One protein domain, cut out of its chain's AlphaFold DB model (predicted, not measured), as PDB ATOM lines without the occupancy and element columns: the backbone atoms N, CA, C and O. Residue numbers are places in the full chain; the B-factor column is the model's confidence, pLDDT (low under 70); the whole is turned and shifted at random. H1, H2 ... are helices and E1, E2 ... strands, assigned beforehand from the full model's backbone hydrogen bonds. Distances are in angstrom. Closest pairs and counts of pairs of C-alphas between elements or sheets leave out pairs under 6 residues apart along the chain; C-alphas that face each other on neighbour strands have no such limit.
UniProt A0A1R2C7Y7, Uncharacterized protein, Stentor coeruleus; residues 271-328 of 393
ATOM      1  N   ALA A 271     166.321 167.127 138.438       86.94
ATOM      2  CA  ALA A 271     167.452 168.039 138.618       86.94
ATOM      3  C   ALA A 271     168.798 167.324 138.414       86.94
ATOM      4  O   ALA A 271     169.725 167.903 137.864       86.94
ATOM      5  N   HIS A 272     168.886 166.054 138.820       92.56
ATOM      6  CA  HIS A 272     170.076 165.221 138.671       92.56
ATOM      7  C   HIS A 272     169.681 163.732 138.673       92.56
ATOM      8  O   HIS A 272     168.902 163.344 139.540       92.56
ATOM      9  N   PRO A 273     170.200 162.856 137.791       92.69
ATOM     10  CA  PRO A 273     169.773 161.448 137.729       92.69
ATOM     11  C   PRO A 273     170.066 160.656 139.016       92.69
ATOM     12  O   PRO A 273     169.394 159.678 139.309       92.69
ATOM     13  N   GLY A 274     171.025 161.105 139.824       93.44
ATOM     14  CA  GLY A 274     171.311 160.542 141.148       93.44
ATOM     15  C   GLY A 274     170.274 160.851 142.243       93.44
ATOM     16  O   GLY A 274     170.406 160.305 143.338       93.44
ATOM     17  N   ILE A 275     169.264 161.704 142.005       93.19
ATOM     18  CA  ILE A 275     168.210 161.985 142.996       93.19
ATOM     19  C   ILE A 275     167.063 160.968 142.881       93.19
ATOM     20  O   ILE A 275     166.111 161.120 142.113       93.19
ATOM     21  N   LYS A 276     167.173 159.895 143.664       94.25
ATOM     22  CA  LYS A 276     166.284 158.730 143.603       94.25
ATOM     23  C   LYS A 276     165.556 158.495 144.925       94.25
ATOM     24  O   LYS A 276     166.046 158.850 145.996       94.25
ATOM     25  N   CYS A 277     164.378 157.884 144.846       94.31
ATOM     26  CA  CYS A 277     163.728 157.287 146.011       94.31
ATOM     27  C   CYS A 277     164.400 155.949 146.377       94.31
ATOM     28  O   CYS A 277     165.186 155.410 145.591       94.31
ATOM     29  N   LYS A 278     164.045 155.355 147.521       91.25
ATOM     30  CA  LYS A 278     164.623 154.075 147.980       91.25
ATOM     31  C   LYS A 278     164.381 152.890 147.043       91.25
ATOM     32  O   LYS A 278     165.137 151.922 147.062       91.25
ATOM     33  N   LYS A 279     163.352 152.977 146.196       91.81
ATOM     34  CA  LYS A 279     163.032 151.982 145.157       91.81
ATOM     35  C   LYS A 279     163.596 152.339 143.780       91.81
ATOM     36  O   LYS A 279     163.139 151.807 142.778       91.81
ATOM     37  N   ASN A 280     164.571 153.247 143.721       92.12
ATOM     38  CA  ASN A 280     165.248 153.682 142.495       92.12
ATOM     39  C   ASN A 280     164.360 154.408 141.458       92.12
ATOM     40  O   ASN A 280     164.722 154.523 140.284       92.12
ATOM     41  N   HIS A 281     163.213 154.951 141.870       92.56
ATOM     42  CA  HIS A 281     162.418 155.831 141.010       92.56
ATOM     43  C   HIS A 281     162.946 157.266 141.054       92.56
ATOM     44  O   HIS A 281     163.460 157.726 142.077       92.56
ATOM     45  N   ASP A 282     162.763 157.992 139.954       92.19
ATOM     46  CA  ASP A 282     163.156 159.394 139.858       92.19
ATOM     47  C   ASP A 282     162.319 160.286 140.774       92.19
ATOM     48  O   ASP A 282     161.084 160.200 140.813       92.19
ATOM     49  N   LEU A 283     162.995 161.199 141.468       93.25
ATOM     50  CA  LEU A 283     162.346 162.262 142.221       93.25
ATOM     51  C   LEU A 283     162.193 163.501 141.335       93.25
ATOM     52  O   LEU A 283     163.174 164.078 140.865       93.25
ATOM     53  N   LYS A 284     160.948 163.931 141.125       92.81
ATOM     54  CA  LYS A 284     160.604 165.089 140.284       92.81
ATOM     55  C   LYS A 284     160.161 166.253 141.150       92.81
ATOM     56  O   LYS A 284     159.545 166.040 142.195       92.81
ATOM     57  N   VAL A 285     160.404 167.482 140.707       92.00
ATOM     58  CA  VAL A 285     159.893 168.645 141.435       92.00
ATOM     59  C   VAL A 285     158.399 168.802 141.169       92.00
ATOM     60  O   VAL A 285     157.967 169.010 140.041       92.00
ATOM     61  N   ILE A 286     157.575 168.672 142.209       91.81
ATOM     62  CA  ILE A 286     156.114 168.714 142.075       91.81
ATOM     63  C   ILE A 286     155.513 169.613 143.154       91.81
ATOM     64  O   ILE A 286     155.955 169.635 144.303       91.81
ATOM     65  N   LYS A 287     154.456 170.347 142.788       92.88
ATOM     66  CA  LYS A 287     153.614 171.073 143.744       92.88
ATOM     67  C   LYS A 287     152.833 170.074 144.609       92.88
ATOM     68  O   LYS A 287     151.957 169.375 144.091       92.88
ATOM     69  N   ILE A 288     153.096 170.043 145.917       94.00
ATOM     70  CA  ILE A 288     152.505 169.081 146.870       94.00
ATOM     71  C   ILE A 288     150.983 169.115 146.835       94.00
ATOM     72  O   ILE A 288     150.334 168.073 146.842       94.00
ATOM     73  N   GLU A 289     150.403 170.310 146.746       94.00
ATOM     74  CA  GLU A 289     148.954 170.501 146.717       94.00
ATOM     75  C   GLU A 289     148.289 169.714 145.575       94.00
ATOM     76  O   GLU A 289     147.227 169.123 145.765       94.00
ATOM     77  N   ASN A 290     148.930 169.656 144.403       91.69
ATOM     78  CA  ASN A 290     148.395 168.943 143.245       91.69
ATOM     79  C   ASN A 290     148.371 167.431 143.484       91.69
ATOM     80  O   ASN A 290     147.423 166.761 143.079       91.69
ATOM     81  N   VAL A 291     149.400 166.895 144.145       92.19
ATOM     82  CA  VAL A 291     149.482 165.465 144.458       92.19
ATOM     83  C   VAL A 291     148.529 165.122 145.594       92.19
ATOM     84  O   VAL A 291     147.748 164.189 145.456       92.19
ATOM     85  N   LYS A 292     148.496 165.934 146.653       94.19
ATOM     86  CA  LYS A 292     147.588 165.772 147.791       94.19
ATOM     87  C   LYS A 292     146.118 165.765 147.367       94.19
ATOM     88  O   LYS A 292     145.361 164.924 147.835       94.19
ATOM     89  N   LYS A 293     145.715 166.650 146.445       94.12
ATOM     90  CA  LYS A 293     144.352 166.659 145.878       94.12
ATOM     91  C   LYS A 293     144.011 165.369 145.126       94.12
ATOM     92  O   LYS A 293     142.852 164.979 145.111       94.12
ATOM     93  N   ARG A 294     144.998 164.729 144.490       92.50
ATOM     94  CA  ARG A 294     144.804 163.506 143.693       92.50
ATOM     95  C   ARG A 294     144.884 162.229 144.527       92.50
ATOM     96  O   ARG A 294     144.115 161.313 144.278       92.50
ATOM     97  N   SER A 295     145.817 162.150 145.475       93.94
ATOM     98  CA  SER A 295     146.105 160.926 146.235       93.94
ATOM     99  C   SER A 295     145.527 160.920 147.650       93.94
ATOM    100  O   SER A 295     145.483 159.864 148.272       93.94
ATOM    101  N   GLY A 296     145.156 162.082 148.198       94.19
ATOM    102  CA  GLY A 296     144.788 162.240 149.610       94.19
ATOM    103  C   GLY A 296     145.954 162.045 150.588       94.19
ATOM    104  O   GLY A 296     145.764 162.165 151.796       94.19
ATOM    105  N   ARG A 297     147.162 161.752 150.089       93.06
ATOM    106  CA  ARG A 297     148.333 161.455 150.918       93.06
ATOM    107  C   ARG A 297     149.054 162.730 151.329       93.06
ATOM    108  O   ARG A 297     149.149 163.697 150.568       93.06
ATOM    109  N   TRP A 298     149.582 162.700 152.545       92.56
ATOM    110  CA  TRP A 298     150.491 163.713 153.058       92.56
ATOM    111  C   TRP A 298     151.928 163.299 152.773       92.56
ATOM    112  O   TRP A 298     152.249 162.114 152.757       92.56
ATOM    113  N   TYR A 299     152.774 164.294 152.539       95.19
ATOM    114  CA  TYR A 299     154.189 164.106 152.260       95.19
ATOM    115  C   TYR A 299     154.985 164.777 153.368       95.19
ATOM    116  O   TYR A 299     154.668 165.898 153.766       95.19
ATOM    117  N   ILE A 300     156.010 164.081 153.843       96.00
ATOM    118  CA  ILE A 300     156.926 164.544 154.880       96.00
ATOM    119  C   ILE A 300     158.323 164.513 154.267       96.00
ATOM    120  O   ILE A 300     158.675 163.544 153.592       96.00
ATOM    121  N   CYS A 301     159.095 165.585 154.434       96.62
ATOM    122  CA  CYS A 301     160.477 165.596 153.971       96.62
ATOM    123  C   CYS A 301     161.296 164.548 154.732       96.62
ATOM    124  O   CYS A 301     161.469 164.682 155.937       96.62
ATOM    125  N   LEU A 302     161.880 163.578 154.028       94.12
ATOM    126  CA  LEU A 302     162.680 162.506 154.635       94.12
ATOM    127  C   LEU A 302     163.957 162.987 155.348       94.12
ATOM    128  O   LEU A 302     164.542 162.224 156.104       94.12
ATOM    129  N   LYS A 303     164.420 164.219 155.083       93.75
ATOM    130  CA  LYS A 303     165.637 164.787 155.693       93.75
ATOM    131  C   LYS A 303     165.352 165.676 156.909       93.75
ATOM    132  O   LYS A 303     166.149 165.695 157.836       93.75
ATOM    133  N   CYS A 304     164.279 166.467 156.880       95.19
ATOM    134  CA  CYS A 304     164.028 167.510 157.886       95.19
ATOM    135  C   CYS A 304     162.620 167.486 158.486       95.19
ATOM    136  O   CYS A 304     162.223 168.451 159.134       95.19
ATOM    137  N   ASP A 305     161.841 166.445 158.192       95.69
ATOM    138  CA  ASP A 305     160.476 166.232 158.677       95.69
ATOM    139  C   ASP A 305     159.482 167.370 158.377       95.69
ATOM    140  O   ASP A 305     158.377 167.420 158.916       95.69
ATOM    141  N   ASN A 306     159.828 168.288 157.467       96.00
ATOM    142  CA  ASN A 306     158.938 169.374 157.067       96.00
ATOM    143  C   ASN A 306     157.691 168.824 156.352       96.00
ATOM    144  O   ASN A 306     157.796 168.193 155.296       96.00
ATOM    145  N   VAL A 307     156.516 169.118 156.913       95.69
ATOM    146  CA  VAL A 307     155.190 168.734 156.392       95.69
ATOM    147  C   VAL A 307     154.470 169.870 155.652       95.69
ATOM    148  O   VAL A 307     153.473 169.640 154.967       95.69
ATOM    149  N   SER A 308     154.957 171.105 155.773       94.00
ATOM    150  CA  SER A 308     154.308 172.330 155.279       94.00
ATOM    151  C   SER A 308     154.963 172.868 154.004       94.00
ATOM    152  O   SER A 308     155.057 174.077 153.798       94.00
ATOM    153  N   MET A 309     155.431 171.979 153.129       94.75
ATOM    154  CA  MET A 309     156.098 172.368 151.884       94.75
ATOM    155  C   MET A 309     155.097 172.602 150.738       94.75
ATOM    156  O   MET A 309     154.143 171.843 150.555       94.75
ATOM    157  N   LYS A 310     155.304 173.668 149.949       94.62
ATOM    158  CA  LYS A 310     154.505 173.944 148.736       94.62
ATOM    159  C   LYS A 310     154.961 173.076 147.566       94.62
ATOM    160  O   LYS A 310     154.135 172.574 146.802       94.62
ATOM    161  N   TYR A 311     156.274 172.900 147.459       94.69
ATOM    162  CA  TYR A 311     156.948 172.106 146.446       94.69
ATOM    163  C   TYR A 311     157.941 171.158 147.116       94.69
ATOM    164  O   TYR A 311     158.435 171.417 148.214       94.69
ATOM    165  N   GLY A 312     158.250 170.064 146.440       94.81
ATOM    166  CA  GLY A 312     159.301 169.150 146.858       94.81
ATOM    167  C   GLY A 312     159.784 168.306 145.693       94.81
ATOM    168  O   GLY A 312     159.207 168.352 144.608       94.81
ATOM    169  N   TYR A 313     160.806 167.509 145.956       95.62
ATOM    170  CA  TYR A 313     161.266 166.415 145.115       95.62
ATOM    171  C   TYR A 313     160.497 165.155 145.496       95.62
ATOM    172  O   TYR A 313     160.737 164.608 146.570       95.62
ATOM    173  N   LEU A 314     159.547 164.729 144.664       95.19
ATOM    174  CA  LEU A 314     158.599 163.662 144.976       95.19
ATOM    175  C   LEU A 314     158.770 162.466 144.057       95.19
ATOM    176  O   LEU A 314     158.868 162.604 142.836       95.19
ATOM    177  N   CYS A 315     158.638 161.288 144.658       94.75
ATOM    178  CA  CYS A 315     158.321 160.061 143.956       94.75
ATOM    179  C   CYS A 315     156.828 159.802 144.154       94.75
ATOM    180  O   CYS A 315     156.377 159.474 145.255       94.75
ATOM    181  N   THR A 316     156.036 159.953 143.094       92.31
ATOM    182  CA  THR A 316     154.584 159.726 143.164       92.31
ATOM    183  C   THR A 316     154.222 158.260 143.387       92.31
ATOM    184  O   THR A 316     153.138 157.983 143.889       92.31
ATOM    185  N   GLU A 317     155.124 157.336 143.054       93.81
ATOM    186  CA  GLU A 317     154.919 155.892 143.203       93.81
ATOM    187  C   GLU A 317     155.146 155.438 144.651       93.81
ATOM    188  O   GLU A 317     154.280 154.808 145.256       93.81
ATOM    189  N   CYS A 318     156.275 155.825 145.250       94.00
ATOM    190  CA  CYS A 318     156.642 155.434 146.617       94.00
ATOM    191  C   CYS A 318     156.097 156.373 147.694       94.00
ATOM    192  O   CYS A 318     156.138 156.044 148.872       94.00
ATOM    193  N   CYS A 319     155.598 157.543 147.298       94.12
ATOM    194  CA  CYS A 319     155.224 158.630 148.199       94.12
ATOM    195  C   CYS A 319     156.374 159.178 149.065       94.12
ATOM    196  O   CYS A 319     156.137 159.795 150.099       94.12
ATOM    197  N   GLU A 320     157.614 158.999 148.612       95.00
ATOM    198  CA  GLU A 320     158.797 159.594 149.230       95.00
ATOM    199  C   GLU A 320     159.004 161.029 148.744       95.00
ATOM    200  O   GLU A 320     158.702 161.356 147.589       95.00
ATOM    201  N   CYS A 321     159.508 161.891 149.630       95.75
ATOM    202  CA  CYS A 321     159.671 163.308 149.344       95.75
ATOM    203  C   CYS A 321     160.878 163.916 150.062       95.75
ATOM    204  O   CYS A 321     161.113 163.646 151.239       95.75
ATOM    205  N   TYR A 322     161.564 164.837 149.390       96.38
ATOM    206  CA  TYR A 322     162.398 165.857 150.029       96.38
ATOM    207  C   TYR A 322     161.751 167.220 149.811       96.38
ATOM    208  O   TYR A 322     161.258 167.504 148.719       96.38
ATOM    209  N   CYS A 323     161.742 168.083 150.826       96.06
ATOM    210  CA  CYS A 323     161.380 169.477 150.595       96.06
ATOM    211  C   CYS A 323     162.376 170.104 149.610       96.06
ATOM    212  O   CYS A 323     163.497 169.613 149.455       96.06
ATOM    213  N   LEU A 324     161.965 171.184 148.944       93.75
ATOM    214  CA  LEU A 324     162.762 171.797 147.883       93.75
ATOM    215  C   LEU A 324     164.201 172.110 148.331       93.75
ATOM    216  O   LEU A 324     165.146 171.682 147.681       93.75
ATOM    217  N   LYS A 325     164.355 172.729 149.510       93.75
ATOM    218  CA  LYS A 325     165.658 173.059 150.101       93.75
ATOM    219  C   LYS A 325     166.548 171.827 150.299       93.75
ATOM    220  O   LYS A 325     167.702 171.838 149.888       93.75
ATOM    221  N   CYS A 326     166.017 170.763 150.903       95.06
ATOM    222  CA  CYS A 326     166.786 169.542 151.148       95.06
ATOM    223  C   CYS A 326     167.170 168.830 149.846       95.06
ATOM    224  O   CYS A 326     168.282 168.321 149.748       95.06
ATOM    225  N   GLY A 327     166.281 168.801 148.850       94.69
ATOM    226  CA  GLY A 327     166.606 168.224 147.545       94.69
ATOM    227  C   GLY A 327     167.656 169.037 146.787       94.69
ATOM    228  O   GLY A 327     168.606 168.452 146.277       94.69
ATOM    229  N   ASP A 328     167.558 170.372 146.796       92.44
ATOM    230  CA  ASP A 328     168.570 171.259 146.203       92.44
ATOM    231  C   ASP A 328     169.943 171.080 146.881       92.44
ATOM    232  O   ASP A 328     170.973 171.050 146.210       92.44
TER     233      ASP A 328
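What this domain is: This is residues 271 to 328 of the 393 residues of an uncharacterized protein of Stentor coeruleus (UniProt A0A1R2C7Y7). A small antiparallel sheet of three short strands makes the middle of the domain, with a short helix to either side of it, H1 and H2. Long loops make up much of the rest: residues 271 to 283 reach out at the end away from H1, and residues 296 to 310 run from H1 past the E3 edge of the sheet and back to E2. The printed part has 58 residues, with two named helices and three named strands in the order E1, H1, E2, E3, H2; the sheet runs E1, E2, E3. The class is mixed, helices and strands, although under half of the residues are in named elements. The whole is compact, with a radius of gyration of the C-alphas of 10.1 A, and its outline is rounded, spanning 28 by 21 by 16 A.

How they stand to each other: The inner strand of the sheet is E2, residues 311 to 314. E1, residues 284 to 287, is an edge strand and antiparallel to E2 at 143 degrees; N 286 and O 312 are within hydrogen-bond range at 2.9 A, and N 314 and O 284 at 2.8 A. E3, residues 321 to 323, is the other edge strand, antiparallel to E2 at 148 degrees, and forms a hairpin with it; N 313 and O 322 are 2.8 A apart, within hydrogen-bond range. H2, residues 324 to 328, is on the sheet at a height over the sheet of 7.2 A; its closest C-alphas with E2 are those of Leu 324 and Gly 312, 4.5 A apart. H1, residues 288 to 295, is on the opposite face at a height over the sheet of 10.0 A; its closest C-alphas with E2 are those of Ile 288 and Tyr 311, 5.4 A apart. Each helix is over none of the strands, but only just: 2 C-alphas of H1 fall on E2, and 2 of H2 fall on E2 and 2 on E3. H1 and H2 are apart. In both helices every O i to N i+4 pair is within hydrogen-bond range.

Where its parts are: E1 begins at C-alpha 284, (160.604, 165.089, 140.284), and is 9.8 A long from first to last C-alpha. E2 measures 8.7 A and E3 6.5 A. H1 measures 10.4 A, ending at C-alpha 295, (146.105, 160.926, 146.235). H2 measures 6.1 A and ends at C-alpha 328, (168.570, 171.259, 146.203).

The domain as a whole: The C-alphas of Gly 274 and Lys 293 are the two farthest apart, 28.0 A. The printed part has no cut. The link from H1 to E2, with 15 residues, is long; the link from E2 to E3 is short, and those from E1 to H1 and from E3 to H2 are tight. The mean pLDDT of the printed part is 93.8, and no printed residue is under 70.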